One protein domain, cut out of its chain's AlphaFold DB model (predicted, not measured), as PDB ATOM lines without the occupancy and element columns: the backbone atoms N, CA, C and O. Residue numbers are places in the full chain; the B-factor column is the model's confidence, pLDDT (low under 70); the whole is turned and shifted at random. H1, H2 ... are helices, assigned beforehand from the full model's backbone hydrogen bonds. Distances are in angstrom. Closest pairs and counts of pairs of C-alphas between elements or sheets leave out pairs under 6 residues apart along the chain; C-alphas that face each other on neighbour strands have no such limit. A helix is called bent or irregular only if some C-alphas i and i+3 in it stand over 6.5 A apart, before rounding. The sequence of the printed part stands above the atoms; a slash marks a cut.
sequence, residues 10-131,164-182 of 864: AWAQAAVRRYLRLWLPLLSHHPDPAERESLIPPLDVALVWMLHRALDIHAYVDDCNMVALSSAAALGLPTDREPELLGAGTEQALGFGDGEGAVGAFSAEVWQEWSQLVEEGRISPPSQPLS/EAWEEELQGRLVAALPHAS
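AT A GLANCE: This is residues 10 to 131 and 164 to 182 of the 864 residues of an uncharacterized protein of Chlamydomonas reinhardtii (UniProt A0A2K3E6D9). A rounded ball of helices is built round one long helix, H1, which runs through the middle; H6 crosses it on one side, and H3, H4 and H7 pack on it from the other. Two short helices, H2 and H5, lie near each other at the rim, where H5 packs on H3. The printed part has 141 residues with seven named helices, H1 to H7 in order along the chain, and no named strand; the class is all helix. It is compact, with a radius of gyration of the C-alphas of 14.2 A and spans of 35 by 35 by 34 A.

IN THESE COORDINATES: H1, residues 10 to 29, is the longest helix at 27.9 A, from C-alpha 10 at (107.101, 220.689, 222.561) to C-alpha 29 at (116.202, 246.894, 225.457). It is irregular, but only just: C-alphas 21 and 24 are 6.7 A apart. H4 is residues 57 to 75, 26.8 A long; H6 is residues 102 to 119, 25.4 A; H7 is residues 165 to 180, 21.9 A, ending with C-alpha 180 at (113.725, 223.646, 206.519). H3 is residues 43 to 55, 18.1 A. H2 is residues 33 to 37, 6.0 A, and H5 is residues 90 to 94, 6.3 A.

HOW THE PARTS SIT: H1 is the hub, touching four helices. H3 touches it with residues 44 to 49 alone, about perpendicular at 81 degrees; the closest C-alphas, of Tyr 19 and Val 45, are 5.1 A apart. H6 touches it about perpendicular at 82 degrees, closest at the C-alphas of Leu 22 and Ser 115, 6.6 A. H4 touches residues 24 to 28 of H1 at a steep tilt of 64 degrees, the same way; the closest C-alphas are those of Ser 28 and Ala 68, 5.4 A. H7 touches residues 12 to 20 of H1 at a steep tilt of 55 degrees, opposite ways, closest at the C-alphas of Val 16 and Gln 171, 6.6 A. H5 touches H3, with the closest C-alphas, of Ala 46 and Ala 93, 5.5 A apart. H2 is close to H1 but not clearly touching, closest at the C-alphas of Leu 27 and Arg 36, 6.1 A. H4 and H6 are apart. In H2, H3, H4, H5 and H6 every O i to N i+4 pair is within hydrogen-bond range; in H1 14 of 16 are, and in H7 10 of 12.

THE WHOLE: The two C-alphas farthest apart, of Asp 80 and Glu 100, are 38.4 A apart. Residues 132 to 163 are not printed, and C-alphas 131 and 164 are 16.8 A apart across this cut. The link from H4 to H5 is long, 14 residues. The mean pLDDT of the printed part is 76.8; 35 residues are under 70, among them 81 to 91, 93 to 100 and 124 to 131.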
ATOM      1  N   ALA A  10     107.289 219.715 221.484       82.12
ATOM      2  CA  ALA A  10     107.101 220.689 222.561       82.12
ATOM      3  C   ALA A  10     108.378 221.457 222.953       82.12
ATOM      4  O   ALA A  10     108.284 222.641 223.274       82.12
ATOM      5  N   TRP A  11     109.554 220.816 222.900       79.44
ATOM      6  CA  TRP A  11     110.834 221.453 223.227       79.44
ATOM      7  C   TRP A  11     111.208 222.541 222.222       79.44
ATOM      8  O   TRP A  11     111.460 223.672 222.623       79.44
ATOM      9  N   ALA A  12     111.163 222.230 220.925       82.12
ATOM     10  CA  ALA A  12     111.454 223.193 219.866       82.12
ATOM     11  C   ALA A  12     110.502 224.400 219.914       82.12
ATOM     12  O   ALA A  12     110.930 225.549 219.843       82.12
ATOM     13  N   GLN A  13     109.207 224.158 220.135       85.50
ATOM     14  CA  GLN A  13     108.235 225.237 220.322       85.50
ATOM     15  C   GLN A  13     108.486 226.061 221.596       85.50
ATOM     16  O   GLN A  13     108.230 227.262 221.603       85.50
ATOM     17  N   ALA A  14     108.961 225.446 222.685       85.88
ATOM     18  CA  ALA A  14     109.333 226.173 223.897       85.88
ATOM     19  C   ALA A  14     110.569 227.053 223.659       85.88
ATOM     20  O   ALA A  14     110.542 228.224 224.028       85.88
ATOM     21  N   ALA A  15     111.587 226.530 222.971       87.88
ATOM     22  CA  ALA A  15     112.781 227.269 222.574       87.88
ATOM     23  C   ALA A  15     112.434 228.490 221.706       87.88
ATOM     24  O   ALA A  15     112.837 229.605 222.029       87.88
ATOM     25  N   VAL A  16     111.600 228.308 220.670       89.25
ATOM     26  CA  VAL A  16     111.128 229.412 219.816       89.25
ATOM     27  C   VAL A  16     110.331 230.440 220.627       89.25
ATOM     28  O   VAL A  16     110.588 231.632 220.495       89.25
ATOM     29  N   ARG A  17     109.438 230.021 221.537       89.94
ATOM     30  CA  ARG A  17     108.731 230.963 222.428       89.94
ATOM     31  C   ARG A  17     109.677 231.747 223.338       89.94
ATOM     32  O   ARG A  17     109.485 232.949 223.490       89.94
ATOM     33  N   ARG A  18     110.696 231.112 223.934       91.00
ATOM     34  CA  ARG A  18     111.694 231.817 224.765       91.00
ATOM     35  C   ARG A  18     112.528 232.790 223.927       91.00
ATOM     36  O   ARG A  18     112.758 233.916 224.353       91.00
ATOM     37  N   TYR A  19     112.906 232.399 222.714       93.38
ATOM     38  CA  TYR A  19     113.618 233.257 221.772       93.38
ATOM     39  C   TYR A  19     112.798 234.500 221.367       93.38
ATOM     40  O   TYR A  19     113.290 235.620 221.479       93.38
ATOM     41  N   LEU A  20     111.528 234.329 220.983       89.88
ATOM     42  CA  LEU A  20     110.681 235.436 220.520       89.88
ATOM     43  C   LEU A  20     110.175 236.361 221.636       89.88
ATOM     44  O   LEU A  20     110.011 237.555 221.403       89.88
ATOM     45  N   ARG A  21     109.913 235.834 222.838       89.06
ATOM     46  CA  ARG A  21     109.261 236.592 223.928       89.06
ATOM     47  C   ARG A  21     110.222 237.155 224.959       89.06
ATOM     48  O   ARG A  21     109.880 238.114 225.645       89.06
ATOM     49  N   LEU A  22     111.385 236.530 225.105       90.69
ATOM     50  CA  LEU A  22     112.369 236.898 226.115       90.69
ATOM     51  C   LEU A  22     113.643 237.406 225.439       90.69
ATOM     52  O   LEU A  22     114.029 238.539 225.689       90.69
ATOM     53  N   TRP A  23     114.237 236.647 224.512       93.25
ATOM     54  CA  TRP A  23     115.537 237.019 223.940       93.25
ATOM     55  C   TRP A  23     115.514 238.221 222.990       93.25
ATOM     56  O   TRP A  23     116.246 239.178 223.223       93.25
ATOM     57  N   LEU A  24     114.690 238.204 221.935       90.44
ATOM     58  CA  LEU A  24     114.644 239.330 220.991       90.44
ATOM     59  C   LEU A  24     114.168 240.644 221.653       90.44
ATOM     60  O   LEU A  24     114.780 241.678 221.383       90.44
ATOM     61  N   PRO A  25     113.163 240.642 222.556       89.50
ATOM     62  CA  PRO A  25     112.820 241.825 223.340       89.50
ATOM     63  C   PRO A  25     113.939 242.262 224.293       89.50
ATOM     64  O   PRO A  25     114.220 243.452 224.365       89.50
ATOM     65  N   LEU A  26     114.636 241.343 224.969       89.75
ATOM     66  CA  LEU A  26     115.772 241.713 225.819       89.75
ATOM     67  C   LEU A  26     116.888 242.387 225.002       89.75
ATOM     68  O   LEU A  26     117.369 243.456 225.376       89.75
ATOM     69  N   LEU A  27     117.252 241.829 223.843       89.94
ATOM     70  CA  LEU A  27     118.240 242.436 222.946       89.94
ATOM     71  C   LEU A  27     117.816 243.818 222.419       89.94
ATOM     72  O   LEU A  27     118.690 244.641 222.156       89.94
ATOM     73  N   SER A  28     116.514 244.100 222.275       87.25
ATOM     74  CA  SER A  28     116.027 245.432 221.875       87.25
ATOM     75  C   SER A  28     116.049 246.464 223.015       87.25
ATOM     76  O   SER A  28     116.005 247.664 222.746       87.25
ATOM     77  N   HIS A  29     116.160 246.023 224.274       87.06
ATOM     78  CA  HIS A  29     116.202 246.894 225.457       87.06
ATOM     79  C   HIS A  29     117.595 247.400 225.820       87.06
ATOM     80  O   HIS A  29     117.703 248.414 226.511       87.06
ATOM     81  N   HIS A  30     118.643 246.744 225.329       87.69
ATOM     82  CA  HIS A  30     120.020 247.204 225.453       87.69
ATOM     83  C   HIS A  30     120.421 247.927 224.157       87.69
ATOM     84  O   HIS A  30     120.765 247.279 223.174       87.69
ATOM     85  N   PRO A  31     120.352 249.271 224.083       82.06
ATOM     86  CA  PRO A  31     120.730 249.999 222.873       82.06
ATOM     87  C   PRO A  31     122.250 250.075 222.681       82.06
ATOM     88  O   PRO A  31     122.711 250.319 221.568       82.06
ATOM     89  N   ASP A  32     123.038 249.901 223.742       88.31
ATOM     90  CA  ASP A  32     124.496 249.870 223.652       88.31
ATOM     91  C   ASP A  32     124.936 248.532 223.017       88.31
ATOM     92  O   ASP A  32     124.523 247.471 223.500       88.31
ATOM     93  N   PRO A  33     125.712 248.524 221.915       83.69
ATOM     94  CA  PRO A  33     126.257 247.283 221.365       83.69
ATOM     95  C   PRO A  33     127.137 246.528 222.373       83.69
ATOM     96  O   PRO A  33     127.059 245.306 222.410       83.69
ATOM     97  N   ALA A  34     127.881 247.210 223.251       86.88
ATOM     98  CA  ALA A  34     128.729 246.553 224.247       86.88
ATOM     99  C   ALA A  34     127.912 245.866 225.358       86.88
ATOM    100  O   ALA A  34     128.302 244.805 225.847       86.88
ATOM    101  N   GLU A  35     126.754 246.425 225.737       87.62
ATOM    102  CA  GLU A  35     125.813 245.717 226.614       87.62
ATOM    103  C   GLU A  35     125.192 244.520 225.885       87.62
ATOM    104  O   GLU A  35     125.178 243.426 226.449       87.62
ATOM    105  N   ARG A  36     124.756 244.685 224.624       88.00
ATOM    106  CA  ARG A  36     124.216 243.584 223.804       88.00
ATOM    107  C   ARG A  36     125.206 242.428 223.708       88.00
ATOM    108  O   ARG A  36     124.838 241.323 224.084       88.00
ATOM    109  N   GLU A  37     126.445 242.685 223.296       84.94
ATOM    110  CA  GLU A  37     127.525 241.692 223.170       84.94
ATOM    111  C   GLU A  37     127.835 240.961 224.489       84.94
ATOM    112  O   GLU A  37     128.251 239.803 224.466       84.94
ATOM    113  N   SER A  38     127.586 241.596 225.640       87.50
ATOM    114  CA  SER A  38     127.759 240.981 226.964       87.50
ATOM    115  C   SER A  38     126.629 240.029 227.386       87.50
ATOM    116  O   SER A  38     126.758 239.354 228.409       87.50
ATOM    117  N   LEU A  39     125.529 239.945 226.628       90.12
ATOM    118  CA  LEU A  39     124.418 239.040 226.924       90.12
ATOM    119  C   LEU A  39     124.609 237.674 226.255       90.12
ATOM    120  O   LEU A  39     124.780 237.564 225.042       90.12
ATOM    121  N   ILE A  40     124.461 236.610 227.034       88.38
ATOM    122  CA  ILE A  40     124.595 235.218 226.608       88.38
ATOM    123  C   ILE A  40     123.216 234.528 226.595       88.38
ATOM    124  O   ILE A  40     122.568 234.426 227.645       88.38
ATOM    125  N   PRO A  41     122.760 234.002 225.442       89.06
ATOM    126  CA  PRO A  41     121.481 233.299 225.337       89.06
ATOM    127  C   PRO A  41     121.484 231.944 226.079       89.06
ATOM    128  O   PRO A  41     122.520 231.276 226.143       89.06
ATOM    129  N   PRO A  42     120.322 231.459 226.564       87.44
ATOM    130  CA  PRO A  42     120.154 230.053 226.946       87.44
ATOM    131  C   PRO A  42     120.416 229.122 225.749       87.44
ATOM    132  O   PRO A  42     120.114 229.487 224.618       87.44
ATOM    133  N   LEU A  43     120.919 227.901 225.963       82.12
ATOM    134  CA  LEU A  43     121.399 227.022 224.877       82.12
ATOM    135  C   LEU A  43     120.365 226.717 223.766       82.12
ATOM    136  O   LEU A  43     120.706 226.720 222.586       82.12
ATOM    137  N   ASP A  44     119.100 226.471 224.108       84.25
ATOM    138  CA  ASP A  44     118.016 226.265 223.130       84.25
ATOM    139  C   ASP A  44     117.667 227.538 222.351       84.25
ATOM    140  O   ASP A  44     117.378 227.489 221.157       84.25
ATOM    141  N   VAL A  45     117.722 228.682 223.022       90.94
ATOM    142  CA  VAL A  45     117.509 230.009 222.446       90.94
ATOM    143  C   VAL A  45     118.684 230.399 221.548       90.94
ATOM    144  O   VAL A  45     118.458 230.952 220.477       90.94
ATOM    145  N   ALA A  46     119.915 230.036 221.918       86.94
ATOM    146  CA  ALA A  46     121.112 230.162 221.092       86.94
ATOM    147  C   ALA A  46     120.975 229.330 219.809       86.94
ATOM    148  O   ALA A  46     121.193 229.843 218.715       86.94
ATOM    149  N   LEU A  47     120.524 228.076 219.928       83.69
ATOM    150  CA  LEU A  47     120.232 227.208 218.786       83.69
ATOM    151  C   LEU A  47     119.160 227.810 217.867       83.69
ATOM    152  O   LEU A  47     119.390 227.895 216.663       83.69
ATOM    153  N   VAL A  48     118.023 228.276 218.404       88.31
ATOM    154  CA  VAL A  48     116.968 228.940 217.607       88.31
ATOM    155  C   VAL A  48     117.464 230.242 216.966       88.31
ATOM    156  O   VAL A  48     117.083 230.552 215.838       88.31
ATOM    157  N   TRP A  49     118.343 230.988 217.629       91.12
ATOM    158  CA  TRP A  49     118.912 232.218 217.086       91.12
ATOM    159  C   TRP A  49     119.909 231.961 215.955       91.12
ATOM    160  O   TRP A  49     119.838 232.618 214.917       91.12
ATOM    161  N   MET A  50     120.800 230.977 216.124       84.75
ATOM    162  CA  MET A  50     121.693 230.509 215.063       84.75
ATOM    163  C   MET A  50     120.889 229.974 213.875       84.75
ATOM    164  O   MET A  50     121.178 230.350 212.745       84.75
ATOM    165  N   LEU A  51     119.840 229.180 214.127       84.81
ATOM    166  CA  LEU A  51     118.868 228.748 213.117       84.81
ATOM    167  C   LEU A  51     118.290 229.940 212.350       84.81
ATOM    168  O   LEU A  51     118.361 229.947 211.128       84.81
ATOM    169  N   HIS A  52     117.758 230.947 213.047       86.25
ATOM    170  CA  HIS A  52     117.139 232.117 212.422       86.25
ATOM    171  C   HIS A  52     118.129 232.862 211.510       86.25
ATOM    172  O   HIS A  52     117.828 233.103 210.343       86.25
ATOM    173  N   ARG A  53     119.343 233.141 212.006       82.56
ATOM    174  CA  ARG A  53     120.395 233.848 211.254       82.56
ATOM    175  C   ARG A  53     120.957 233.051 210.076       82.56
ATOM    176  O   ARG A  53     121.321 233.654 209.074       82.56
ATOM    177  N   ALA A  54     121.067 231.729 210.209       76.19
ATOM    178  CA  ALA A  54     121.658 230.842 209.203       76.19
ATOM    179  C   ALA A  54     120.651 230.322 208.161       76.19
ATOM    180  O   ALA A  54     121.045 229.594 207.253       76.19
ATOM    181  N   LEU A  55     119.362 230.641 208.312       74.44
ATOM    182  CA  LEU A  55     118.310 230.285 207.359       74.44
ATOM    183  C   LEU A  55     117.984 231.419 206.394       74.44
ATOM    184  O   LEU A  55     117.888 231.184 205.194       74.44
ATOM    185  N   ASP A  56     117.800 232.625 206.925       77.06
ATOM    186  CA  ASP A  56     117.542 233.825 206.140       77.06
ATOM    187  C   ASP A  56     117.973 235.048 206.960       77.06
ATOM    188  O   ASP A  56     117.314 235.453 207.921       77.06
ATOM    189  N   ILE A  57     119.117 235.629 206.590       78.81
ATOM    190  CA  ILE A  57     119.661 236.808 207.268       78.81
ATOM    191  C   ILE A  57     118.803 238.062 207.037       78.81
ATOM    192  O   ILE A  57     118.808 238.952 207.885       78.81
ATOM    193  N   HIS A  58     118.039 238.132 205.942       77.75
ATOM    194  CA  HIS A  58     117.139 239.252 205.671       77.75
ATOM    195  C   HIS A  58     115.873 239.144 206.519       77.75
ATOM    196  O   HIS A  58     115.540 240.106 207.208       77.75
ATOM    197  N   ALA A  59     115.249 237.962 206.585       79.06
ATOM    198  CA  ALA A  59     114.144 237.718 207.514       79.06
ATOM    199  C   ALA A  59     114.569 237.971 208.970       79.06
ATOM    200  O   ALA A  59     113.870 238.674 209.690       79.06
ATOM    201  N   TYR A  60     115.760 237.509 209.381       84.19
ATOM    202  CA  TYR A  60     116.301 237.811 210.710       84.19
ATOM    203  C   TYR A  60     116.380 239.319 210.993       84.19
ATOM    204  O   TYR A  60     116.028 239.747 212.093       84.19
ATOM    205  N   VAL A  61     116.815 240.128 210.022       80.81
ATOM    206  CA  VAL A  61     116.854 241.593 210.155       80.81
ATOM    207  C   VAL A  61     115.445 242.179 210.235       80.81
ATOM    208  O   VAL A  61     115.161 242.910 211.181       80.81
ATOM    209  N   ASP A  62     114.546 241.825 209.318       82.88
ATOM    210  CA  ASP A  62     113.170 242.336 209.302       82.88
ATOM    211  C   ASP A  62     112.402 241.973 210.583       82.88
ATOM    212  O   ASP A  62     111.699 242.809 211.152       82.88
ATOM    213  N   ASP A  63     112.593 240.762 211.107       83.44
ATOM    214  CA  ASP A  63     111.986 240.312 212.358       83.44
ATOM    215  C   ASP A  63     112.608 240.979 213.592       83.44
ATOM    216  O   ASP A  63     111.883 241.339 214.522       83.44
ATOM    217  N   CYS A  64     113.921 241.237 213.599       83.00
ATOM    218  CA  CYS A  64     114.542 242.085 214.622       83.00
ATOM    219  C   CYS A  64     113.969 243.510 214.594       83.00
ATOM    220  O   CYS A  64     113.675 244.072 215.651       83.00
ATOM    221  N   ASN A  65     113.754 244.067 213.402       83.50
ATOM    222  CA  ASN A  65     113.185 245.399 213.211       83.50
ATOM    223  C   ASN A  65     111.720 245.443 213.683       83.50
ATOM    224  O   ASN A  65     111.336 246.361 214.410       83.50
ATOM    225  N   MET A  66     110.911 244.424 213.361       84.06
ATOM    226  CA  MET A  66     109.539 244.293 213.868       84.06
ATOM    227  C   MET A  66     109.485 244.152 215.393       84.06
ATOM    228  O   MET A  66     108.645 244.798 216.026       84.06
ATOM    229  N   VAL A  67     110.380 243.366 216.006       82.75
ATOM    230  CA  VAL A  67     110.465 243.256 217.472       82.75
ATOM    231  C   VAL A  67     110.890 244.585 218.093       82.75
ATOM    232  O   VAL A  67     110.278 245.002 219.076       82.75
ATOM    233  N   ALA A  68     111.886 245.278 217.536       80.75
ATOM    234  CA  ALA A  68     112.354 246.568 218.044       80.75
ATOM    235  C   ALA A  68     111.253 247.639 217.985       80.75
ATOM    236  O   ALA A  68     110.963 248.272 219.001       80.75
ATOM    237  N   LEU A  69     110.568 247.778 216.844       83.31
ATOM    238  CA  LEU A  69     109.443 248.705 216.671       83.31
ATOM    239  C   LEU A  69     108.267 248.364 217.602       83.31
ATOM    240  O   LEU A  69     107.713 249.257 218.246       83.31
ATOM    241  N   SER A  70     107.915 247.080 217.727       82.94
ATOM    242  CA  SER A  70     106.841 246.622 218.621       82.94
ATOM    243  C   SER A  70     107.182 246.850 220.097       82.94
ATOM    244  O   SER A  70     106.322 247.275 220.867       82.94
ATOM    245  N   SER A  71     108.440 246.614 220.482       78.62
ATOM    246  CA  SER A  71     108.946 246.868 221.837       78.62
ATOM    247  C   SER A  71     108.898 248.362 222.147       78.62
ATOM    248  O   SER A  71     108.279 248.764 223.129       78.62
ATOM    249  N   ALA A  72     109.467 249.203 221.276       79.50
ATOM    250  CA  ALA A  72     109.481 250.651 221.456       79.50
ATOM    251  C   ALA A  72     108.061 251.226 221.601       79.50
ATOM    252  O   ALA A  72     107.795 251.982 222.538       79.50
ATOM    253  N   ALA A  73     107.125 250.789 220.750       81.69
ATOM    254  CA  ALA A  73     105.720 251.180 220.825       81.69
ATOM    255  C   ALA A  73     105.035 250.733 222.133       81.69
ATOM    256  O   ALA A  73     104.262 251.502 222.703       81.69
ATOM    257  N   ALA A  74     105.330 249.530 222.642       75.81
ATOM    258  CA  ALA A  74     104.769 249.025 223.899       75.81
ATOM    259  C   ALA A  74     105.260 249.789 225.147       75.81
ATOM    260  O   ALA A  74     104.569 249.814 226.165       75.81
ATOM    261  N   LEU A  75     106.435 250.419 225.065       71.69
ATOM    262  CA  LEU A  75     107.101 251.125 226.168       71.69
ATOM    263  C   LEU A  75     106.932 252.651 226.104       71.69
ATOM    264  O   LEU A  75     107.283 253.352 227.052       71.69
ATOM    265  N   GLY A  76     106.457 253.182 224.972       81.69
ATOM    266  CA  GLY A  76     106.483 254.616 224.683       81.69
ATOM    267  C   GLY A  76     107.890 255.166 224.409       81.69
ATOM    268  O   GLY A  76     108.130 256.354 224.631       81.69
ATOM    269  N   LEU A  77     108.824 254.322 223.954       76.25
ATOM    270  CA  LEU A  77     110.143 254.765 223.499       76.25
ATOM    271  C   LEU A  77     110.056 255.399 222.094       76.25
ATOM    272  O   LEU A  77     109.148 255.065 221.329       76.25
ATOM    273  N   PRO A  78     110.993 256.294 221.724       74.62
ATOM    274  CA  PRO A  78     110.979 256.945 220.417       74.62
ATOM    275  C   PRO A  78     111.165 255.942 219.264       74.62
ATOM    276  O   PRO A  78     112.113 255.157 219.259       74.62
ATOM    277  N   THR A  79     110.254 255.975 218.287       76.38
ATOM    278  CA  THR A  79     110.241 255.092 217.102       76.38
ATOM    279  C   THR A  79     110.948 255.700 215.884       76.38
ATOM    280  O   THR A  79     110.856 255.162 214.787       76.38
ATOM    281  N   ASP A  80     111.589 256.857 216.050       74.19
ATOM    282  CA  ASP A  80     112.350 257.607 215.041       74.19
ATOM    283  C   ASP A  80     113.834 257.207 214.985       74.19
ATOM    284  O   ASP A  80     114.595 257.715 214.160       74.19
ATOM    285  N   ARG A  81     114.254 256.279 215.848       63.25
ATOM    286  CA  ARG A  81     115.580 255.672 215.804       63.25
ATOM    287  C   ARG A  81     115.623 254.647 214.668       63.25
ATOM    288  O   ARG A  81     114.931 253.634 214.740       63.25
ATOM    289  N   GLU A  82     116.448 254.915 213.653       54.94
ATOM    290  CA  GLU A  82     116.838 253.929 212.631       54.94
ATOM    291  C   GLU A  82     117.153 252.581 213.302       54.94
ATOM    292  O   GLU A  82     117.884 252.572 214.305       54.94
ATOM    293  N   PRO A  83     116.624 251.452 212.791       56.38
ATOM    294  CA  PRO A  83     116.874 250.140 213.359       56.38
ATOM    295  C   PRO A  83     118.276 249.666 212.961       56.38
ATOM    296  O   PRO A  83     118.466 248.802 212.107       56.38
ATOM    297  N   GLU A  84     119.280 250.247 213.619       62.81
ATOM    298  CA  GLU A  84     120.588 249.622 213.767       62.81
ATOM    299  C   GLU A  84     120.354 248.176 214.222       62.81
ATOM    300  O   GLU A  84     119.679 247.957 215.235       62.81
ATOM    301  N   LEU A  85     120.866 247.206 213.447       61.09
ATOM    302  CA  LEU A  85     120.705 245.774 213.719       61.09
ATOM    303  C   LEU A  85     120.894 245.488 215.212       61.09
ATOM    304  O   LEU A  85     121.734 246.114 215.864       61.09
ATOM    305  N   LEU A  86     120.189 244.483 215.744       63.56
ATOM    306  CA  LEU A  86     120.523 243.927 217.055       63.56
ATOM    307  C   LEU A  86     121.963 243.398 216.981       63.56
ATOM    308  O   LEU A  86     122.194 242.303 216.468       63.56
ATOM    309  N   GLY A  87     122.910 244.237 217.427       58.09
ATOM    310  CA  GLY A  87     124.301 244.302 216.945       58.09
ATOM    311  C   GLY A  87     125.183 243.109 217.285       58.09
ATOM    312  O   GLY A  87     126.351 243.077 216.920       58.09
ATOM    313  N   ALA A  88     124.595 242.118 217.944       60.69
ATOM    314  CA  ALA A  88     125.148 240.812 218.201       60.69
ATOM    315  C   ALA A  88     125.906 240.235 216.997       60.69
ATOM    316  O   ALA A  88     125.310 239.796 215.998       60.69
ATOM    317  N   GLY A  89     127.225 240.110 217.131       63.38
ATOM    318  CA  GLY A  89     128.008 239.225 216.275       63.38
ATOM    319  C   GLY A  89     127.451 237.795 216.313       63.38
ATOM    320  O   GLY A  89     126.770 237.395 217.262       63.38
ATOM    321  N   THR A  90     127.735 236.987 215.291       59.38
ATOM    322  CA  THR A  90     127.504 235.532 215.374       59.38
ATOM    323  C   THR A  90     128.241 234.934 216.573       59.38
ATOM    324  O   THR A  90     127.718 234.033 217.219       59.38
ATOM    325  N   GLU A  91     129.384 235.512 216.946       61.97
ATOM    326  CA  GLU A  91     130.130 235.188 218.162       61.97
ATOM    327  C   GLU A  91     129.317 235.330 219.459       61.97
ATOM    328  O   GLU A  91     129.511 234.522 220.355       61.97
ATOM    329  N   GLN A  92     128.342 236.241 219.559       71.19
ATOM    330  CA  GLN A  92     127.469 236.313 220.743       71.19
ATOM    331  C   GLN A  92     126.492 235.125 220.804       71.19
ATOM    332  O   GLN A  92     126.237 234.570 221.872       71.19
ATOM    333  N   ALA A  93     125.982 234.681 219.650       60.22
ATOM    334  CA  ALA A  93     125.180 233.460 219.557       60.22
ATOM    335  C   ALA A  93     126.018 232.184 219.782       60.22
ATOM    336  O   ALA A  93     125.454 231.142 220.108       60.22
ATOM    337  N   LEU A  94     127.347 232.278 219.632       58.81
ATOM    338  CA  LEU A  94     128.330 231.216 219.883       58.81
ATOM    339  C   LEU A  94     128.991 231.298 221.273       58.81
ATOM    340  O   LEU A  94     129.604 230.330 221.712       58.81
ATOM    341  N   GLY A  95     128.844 232.418 221.983       58.03
ATOM    342  CA  GLY A  95     129.379 232.670 223.323       58.03
ATOM    343  C   GLY A  95     128.560 232.027 224.441       58.03
ATOM    344  O   GLY A  95     128.568 232.517 225.569       58.03
ATOM    345  N   PHE A  96     127.813 230.963 224.141       66.12
ATOM    346  CA  PHE A  96     127.000 230.256 225.123       66.12
ATOM    347  C   PHE A  96     127.884 229.594 226.179       66.12
ATOM    348  O   PHE A  96     128.786 228.828 225.862       66.12
ATOM    349  N   GLY A  97     127.598 229.883 227.445       57.12
ATOM    350  CA  GLY A  97     128.163 229.183 228.590       57.12
ATOM    351  C   GLY A  97     127.098 228.367 229.318       57.12
ATOM    352  O   GLY A  97     125.898 228.538 229.104       57.12
ATOM    353  N   ASP A  98     127.540 227.536 230.254       61.75
ATOM    354  CA  ASP A  98     126.690 226.871 231.257       61.75
ATOM    355  C   ASP A  98     125.997 227.844 232.238       61.75
ATOM    356  O   ASP A  98     125.080 227.450 232.961       61.75
ATOM    357  N   GLY A  99     126.408 229.115 232.239       63.19
ATOM    358  CA  GLY A  99     125.928 230.164 233.139       63.19
ATOM    359  C   GLY A  99     126.811 230.375 234.375       63.19
ATOM    360  O   GLY A  99     126.560 231.317 235.121       63.19
ATOM    361  N   GLU A 100     127.852 229.559 234.595       66.44
ATOM    362  CA  GLU A 100     128.728 229.681 235.774       66.44
ATOM    363  C   GLU A 100     129.802 230.777 235.615       66.44
ATOM    364  O   GLU A 100     130.283 231.336 236.603       66.44
ATOM    365  N   GLY A 101     130.171 231.128 234.377       75.81
ATOM    366  CA  GLY A 101     131.057 232.262 234.086       75.81
ATOM    367  C   GLY A 101     130.381 233.618 234.335       75.81
ATOM    368  O   GLY A 101     129.185 233.763 234.114       75.81
ATOM    369  N   ALA A 102     131.144 234.645 234.735       80.19
ATOM    370  CA  ALA A 102     130.598 235.946 235.161       80.19
ATOM    371  C   ALA A 102     129.659 236.621 234.138       80.19
ATOM    372  O   ALA A 102     128.650 237.206 234.524       80.19
ATOM    373  N   VAL A 103     129.960 236.498 232.841       76.56
ATOM    374  CA  VAL A 103     129.118 237.007 231.742       76.56
ATOM    375  C   VAL A 103     127.803 236.218 231.647       76.56
ATOM    376  O   VAL A 103     126.733 236.798 231.485       76.56
ATOM    377  N   GLY A 104     127.857 234.895 231.835       77.44
ATOM    378  CA  GLY A 104     126.680 234.023 231.867       77.44
ATOM    379  C   GLY A 104     125.813 234.252 233.106       77.44
ATOM    380  O   GLY A 104     124.592 234.265 232.995       77.44
ATOM    381  N   ALA A 105     126.429 234.519 234.260       80.06
ATOM    382  CA  ALA A 105     125.730 234.870 235.493       80.06
ATOM    383  C   ALA A 105     124.998 236.219 235.373       80.06
ATOM    384  O   ALA A 105     123.818 236.291 235.705       80.06
ATOM    385  N   PHE A 106     125.656 237.249 234.822       84.44
ATOM    386  CA  PHE A 106     125.020 238.530 234.483       84.44
ATOM    387  C   PHE A 106     123.845 238.333 233.515       84.44
ATOM    388  O   PHE A 106     122.740 238.803 233.766       84.44
ATOM    389  N   SER A 107     124.053 237.553 232.454       81.69
ATOM    390  CA  SER A 107     123.013 237.246 231.465       81.69
ATOM    391  C   SER A 107     121.826 236.494 232.069       81.69
ATOM    392  O   SER A 107     120.686 236.758 231.704       81.69
ATOM    393  N   ALA A 108     122.073 235.586 233.016       83.12
ATOM    394  CA  ALA A 108     121.033 234.851 233.727       83.12
ATOM    395  C   ALA A 108     120.280 235.725 234.746       83.12
ATOM    396  O   ALA A 108     119.078 235.531 234.914       83.12
ATOM    397  N   GLU A 109     120.947 236.683 235.401       86.81
ATOM    398  CA  GLU A 109     120.322 237.685 236.280       86.81
ATOM    399  C   GLU A 109     119.412 238.620 235.467       86.81
ATOM    400  O   GLU A 109     118.216 238.708 235.747       86.81
ATOM    401  N   VAL A 110     119.938 239.206 234.387       85.81
ATOM    402  CA  VAL A 110     119.184 240.058 233.454       85.81
ATOM    403  C   VAL A 110     118.021 239.292 232.811       85.81
ATOM    404  O   VAL A 110     116.908 239.805 232.746       85.81
ATOM    405  N   TRP A 111     118.222 238.036 232.392       86.56
ATOM    406  CA  TRP A 111     117.143 237.192 231.862       86.56
ATOM    407  C   TRP A 111     116.073 236.874 232.917       86.56
ATOM    408  O   TRP A 111     114.890 236.783 232.576       86.56
ATOM    409  N   GLN A 112     116.446 236.680 234.187       86.25
ATOM    410  CA  GLN A 112     115.489 236.444 235.274       86.25
ATOM    411  C   GLN A 112     114.669 237.698 235.582       86.25
ATOM    412  O   GLN A 112     113.444 237.597 235.638       86.25
ATOM    413  N   GLU A 113     115.302 238.872 235.690       87.69
ATOM    414  CA  GLU A 113     114.590 240.150 235.820       87.69
ATOM    415  C   GLU A 113     113.655 240.371 234.621       87.69
ATOM    416  O   GLU A 113     112.467 240.632 234.803       87.69
ATOM    417  N   TRP A 114     114.149 240.160 233.398       85.31
ATOM    418  CA  TRP A 114     113.359 240.264 232.172       85.31
ATOM    419  C   TRP A 114     112.133 239.337 232.174       85.31
ATOM    420  O   TRP A 114     111.010 239.767 231.903       85.31
ATOM    421  N   SER A 115     112.333 238.066 232.536       83.88
ATOM    422  CA  SER A 115     111.258 237.071 232.624       83.88
ATOM    423  C   SER A 115     110.231 237.449 233.694       83.88
ATOM    424  O   SER A 115     109.034 237.353 233.440       83.88
ATOM    425  N   GLN A 116     110.673 237.947 234.852       86.19
ATOM    426  CA  GLN A 116     109.784 238.411 235.916       86.19
ATOM    427  C   GLN A 116     108.980 239.652 235.491       86.19
ATOM    428  O   GLN A 116     107.779 239.715 235.742       86.19
ATOM    429  N   LEU A 117     109.594 240.625 234.810       83.00
ATOM    430  CA  LEU A 117     108.897 241.814 234.302       83.00
ATOM    431  C   LEU A 117     107.825 241.465 233.253       83.00
ATOM    432  O   LEU A 117     106.794 242.144 233.186       83.00
ATOM    433  N   VAL A 118     108.050 240.395 232.484       80.62
ATOM    434  CA  VAL A 118     107.090 239.799 231.542       80.62
ATOM    435  C   VAL A 118     105.976 239.021 232.260       80.62
ATOM    436  O   VAL A 118     104.805 239.185 231.916       80.62
ATOM    437  N   GLU A 119     106.295 238.211 233.275       82.44
ATOM    438  CA  GLU A 119     105.302 237.453 234.060       82.44
ATOM    439  C   GLU A 119     104.409 238.352 234.930       82.44
ATOM    440  O   GLU A 119     103.204 238.120 235.028       82.44
ATOM    441  N   GLU A 120     104.963 239.424 235.501       86.50
ATOM    442  CA  GLU A 120     104.201 240.458 236.211       86.50
ATOM    443  C   GLU A 120     103.381 241.363 235.268       86.50
ATOM    444  O   GLU A 120     102.631 242.224 235.732       86.50
ATOM    445  N   GLY A 121     103.533 241.219 233.947       84.19
ATOM    446  CA  GLY A 121     102.844 242.029 232.940       84.19
ATOM    447  C   GLY A 121     103.248 243.508 232.919       84.19
ATOM    448  O   GLY A 121     102.604 244.299 232.225       84.19
ATOM    449  N   ARG A 122     104.307 243.899 233.650       81.06
ATOM    450  CA  ARG A 122     104.874 245.262 233.614       81.06
ATOM    451  C   ARG A 122     105.434 245.578 232.233       81.06
ATOM    452  O   ARG A 122     105.301 246.699 231.753       81.06
ATOM    453  N   ILE A 123     106.023 244.567 231.606       74.50
ATOM    454  CA  ILE A 123     106.341 244.536 230.186       74.50
ATOM    455  C   ILE A 123     105.322 243.588 229.566       74.50
ATOM    456  O   ILE A 123     105.256 242.419 229.932       74.50
ATOM    457  N   SER A 124     104.479 244.095 228.668       65.62
ATOM    458  CA  SER A 124     103.513 243.250 227.960       65.62
ATOM    459  C   SER A 124     104.239 242.460 226.866       65.62
ATOM    460  O   SER A 124     104.657 243.079 225.886       65.62
ATOM    461  N   PRO A 125     104.381 241.124 226.969       57.53
ATOM    462  CA  PRO A 125     104.881 240.333 225.853       57.53
ATOM    463  C   PRO A 125     103.862 240.340 224.697       57.53
ATOM    464  O   PRO A 125     102.655 240.537 224.930       57.53
ATOM    465  N   PRO A 126     104.293 240.044 223.455       52.47
ATOM    466  CA  PRO A 126     103.356 239.628 222.417       52.47
ATOM    467  C   PRO A 126     102.532 238.425 222.928       52.47
ATOM    468  O   PRO A 126     103.008 237.565 223.679       52.47
ATOM    469  N   SER A 127     101.217 238.500 222.716       55.62
ATOM    470  CA  SER A 127     100.273 238.084 223.760       55.62
ATOM    471  C   SER A 127      99.738 236.658 223.599       55.62
ATOM    472  O   SER A 127      98.663 236.424 223.061       55.62
ATOM    473  N   GLN A 128     100.418 235.701 224.231       47.47
ATOM    474  CA  GLN A 128      99.729 234.574 224.884       47.47
ATOM    475  C   GLN A 128     100.265 234.452 226.318       47.47
ATOM    476  O   GLN A 128     101.458 234.685 226.517       47.47
ATOM    477  N   PRO A 129      99.458 234.097 227.329       41.97
ATOM    478  CA  PRO A 129      99.963 233.961 228.691       41.97
ATOM    479  C   PRO A 129     100.812 232.685 228.840       41.97
ATOM    480  O   PRO A 129     100.513 231.655 228.240       41.97
ATOM    481  N   LEU A 130     101.847 232.719 229.687       45.47
ATOM    482  CA  LEU A 130     102.745 231.578 229.951       45.47
ATOM    483  C   LEU A 130     102.101 230.435 230.774       45.47
ATOM    484  O   LEU A 130     102.789 229.497 231.165       45.47
ATOM    485  N   SER A 131     100.780 230.467 230.993       39.09
ATOM    486  CA  SER A 131      99.988 229.661 231.948       39.09
ATOM    487  C   SER A 131      99.976 228.129 231.762       39.09
ATOM    488  O   SER A 131      99.174 227.452 232.401       39.09
ATOM    489  N   GLU A 164      99.339 240.540 217.935       66.88
ATOM    490  CA  GLU A 164      99.578 239.088 218.081       66.88
ATOM    491  C   GLU A 164      99.865 238.390 216.738       66.88
ATOM    492  O   GLU A 164     100.479 237.325 216.709       66.88
ATOM    493  N   ALA A 165      99.435 238.981 215.617       74.75
ATOM    494  CA  ALA A 165      99.480 238.336 214.304       74.75
ATOM    495  C   ALA A 165     100.911 238.042 213.823       74.75
ATOM    496  O   ALA A 165     101.188 236.923 213.402       74.75
ATOM    497  N   TRP A 166     101.825 239.016 213.941       76.75
ATOM    498  CA  TRP A 166     103.223 238.844 213.530       76.75
ATOM    499  C   TRP A 166     103.973 237.843 214.421       76.75
ATOM    500  O   TRP A 166     104.887 237.186 213.940       76.75
ATOM    501  N   GLU A 167     103.588 237.683 215.695       74.75
ATOM    502  CA  GLU A 167     104.231 236.710 216.587       74.75
ATOM    503  C   GLU A 167     103.801 235.281 216.240       74.75
ATOM    504  O   GLU A 167     104.642 234.389 216.165       74.75
ATOM    505  N   GLU A 168     102.511 235.046 215.970       78.81
ATOM    506  CA  GLU A 168     102.060 233.743 215.466       78.81
ATOM    507  C   GLU A 168     102.625 233.440 214.072       78.81
ATOM    508  O   GLU A 168     102.978 232.293 213.798       78.81
ATOM    509  N   GLU A 169     102.765 234.451 213.210       79.44
ATOM    510  CA  GLU A 169     103.388 234.312 211.893       79.44
ATOM    511  C   GLU A 169     104.889 234.026 211.990       79.44
ATOM    512  O   GLU A 169     105.370 233.126 211.308       79.44
ATOM    513  N   LEU A 170     105.635 234.715 212.857       75.75
ATOM    514  CA  LEU A 170     107.067 234.486 213.060       75.75
ATOM    515  C   LEU A 170     107.338 233.173 213.803       75.75
ATOM    516  O   LEU A 170     108.217 232.412 213.407       75.75
ATOM    517  N   GLN A 171     106.555 232.838 214.831       80.25
ATOM    518  CA  GLN A 171     106.614 231.518 215.459       80.25
ATOM    519  C   GLN A 171     106.261 230.431 214.435       80.25
ATOM    520  O   GLN A 171     106.910 229.389 214.409       80.25
ATOM    521  N   GLY A 172     105.275 230.676 213.566       73.94
ATOM    522  CA  GLY A 172     104.923 229.806 212.447       73.94
ATOM    523  C   GLY A 172     106.075 229.639 211.458       73.94
ATOM    524  O   GLY A 172     106.445 228.505 211.155       73.94
ATOM    525  N   ARG A 173     106.696 230.743 211.021       79.06
ATOM    526  CA  ARG A 173     107.871 230.750 210.141       79.06
ATOM    527  C   ARG A 173     109.039 230.007 210.779       79.06
ATOM    528  O   ARG A 173     109.541 229.095 210.145       79.06
ATOM    529  N   LEU A 174     109.415 230.275 212.030       69.50
ATOM    530  CA  LEU A 174     110.516 229.573 212.708       69.50
ATOM    531  C   LEU A 174     110.218 228.087 212.974       69.50
ATOM    532  O   LEU A 174     111.099 227.248 212.800       69.50
ATOM    533  N   VAL A 175     108.987 227.725 213.350       74.62
ATOM    534  CA  VAL A 175     108.601 226.319 213.586       74.62
ATOM    535  C   VAL A 175     108.442 225.531 212.279       74.62
ATOM    536  O   VAL A 175     108.687 224.327 212.282       74.62
ATOM    537  N   ALA A 176     108.106 226.179 211.160       73.06
ATOM    538  CA  ALA A 176     108.156 225.581 209.822       73.06
ATOM    539  C   ALA A 176     109.581 225.565 209.238       73.06
ATOM    540  O   ALA A 176     109.968 224.610 208.566       73.06
ATOM    541  N   ALA A 177     110.388 226.584 209.534       60.34
ATOM    542  CA  ALA A 177     111.760 226.705 209.064       60.34
ATOM    543  C   ALA A 177     112.736 225.813 209.842       60.34
ATOM    544  O   ALA A 177     113.752 225.425 209.286       60.34
ATOM    545  N   LEU A 178     112.408 225.367 211.059       60.75
ATOM    546  CA  LEU A 178     113.117 224.289 211.762       60.75
ATOM    547  C   LEU A 178     113.224 223.002 210.894       60.75
ATOM    548  O   LEU A 178     114.342 222.563 210.618       60.75
ATOM    549  N   PRO A 179     112.122 222.439 210.352       56.75
ATOM    550  CA  PRO A 179     112.142 221.432 209.277       56.75
ATOM    551  C   PRO A 179     112.814 221.836 207.952       56.75
ATOM    552  O   PRO A 179     113.112 220.961 207.130       56.75
ATOM    553  N   HIS A 180     113.044 223.128 207.711       48.06
ATOM    554  CA  HIS A 180     113.725 223.646 206.519       48.06
ATOM    555  C   HIS A 180     115.159 224.139 206.772       48.06
ATOM    556  O   HIS A 180     115.787 224.577 205.811       48.06
ATOM    557  N   ALA A 181     115.700 223.981 207.993       51.62
ATOM    558  CA  ALA A 181     117.064 224.341 208.396       51.62
ATOM    559  C   ALA A 181     118.090 223.950 207.323       51.62
ATOM    560  O   ALA A 181     117.894 222.920 206.666       51.62
ATOM    561  N   SER A 182     119.163 224.726 207.124       49.75
ATOM    562  CA  SER A 182     120.187 224.414 206.106       49.75
ATOM    563  C   SER A 182     120.568 222.932 206.171       49.75
ATOM    564  O   SER A 182     120.535 222.343 207.252       49.75
TER     565      SER A 182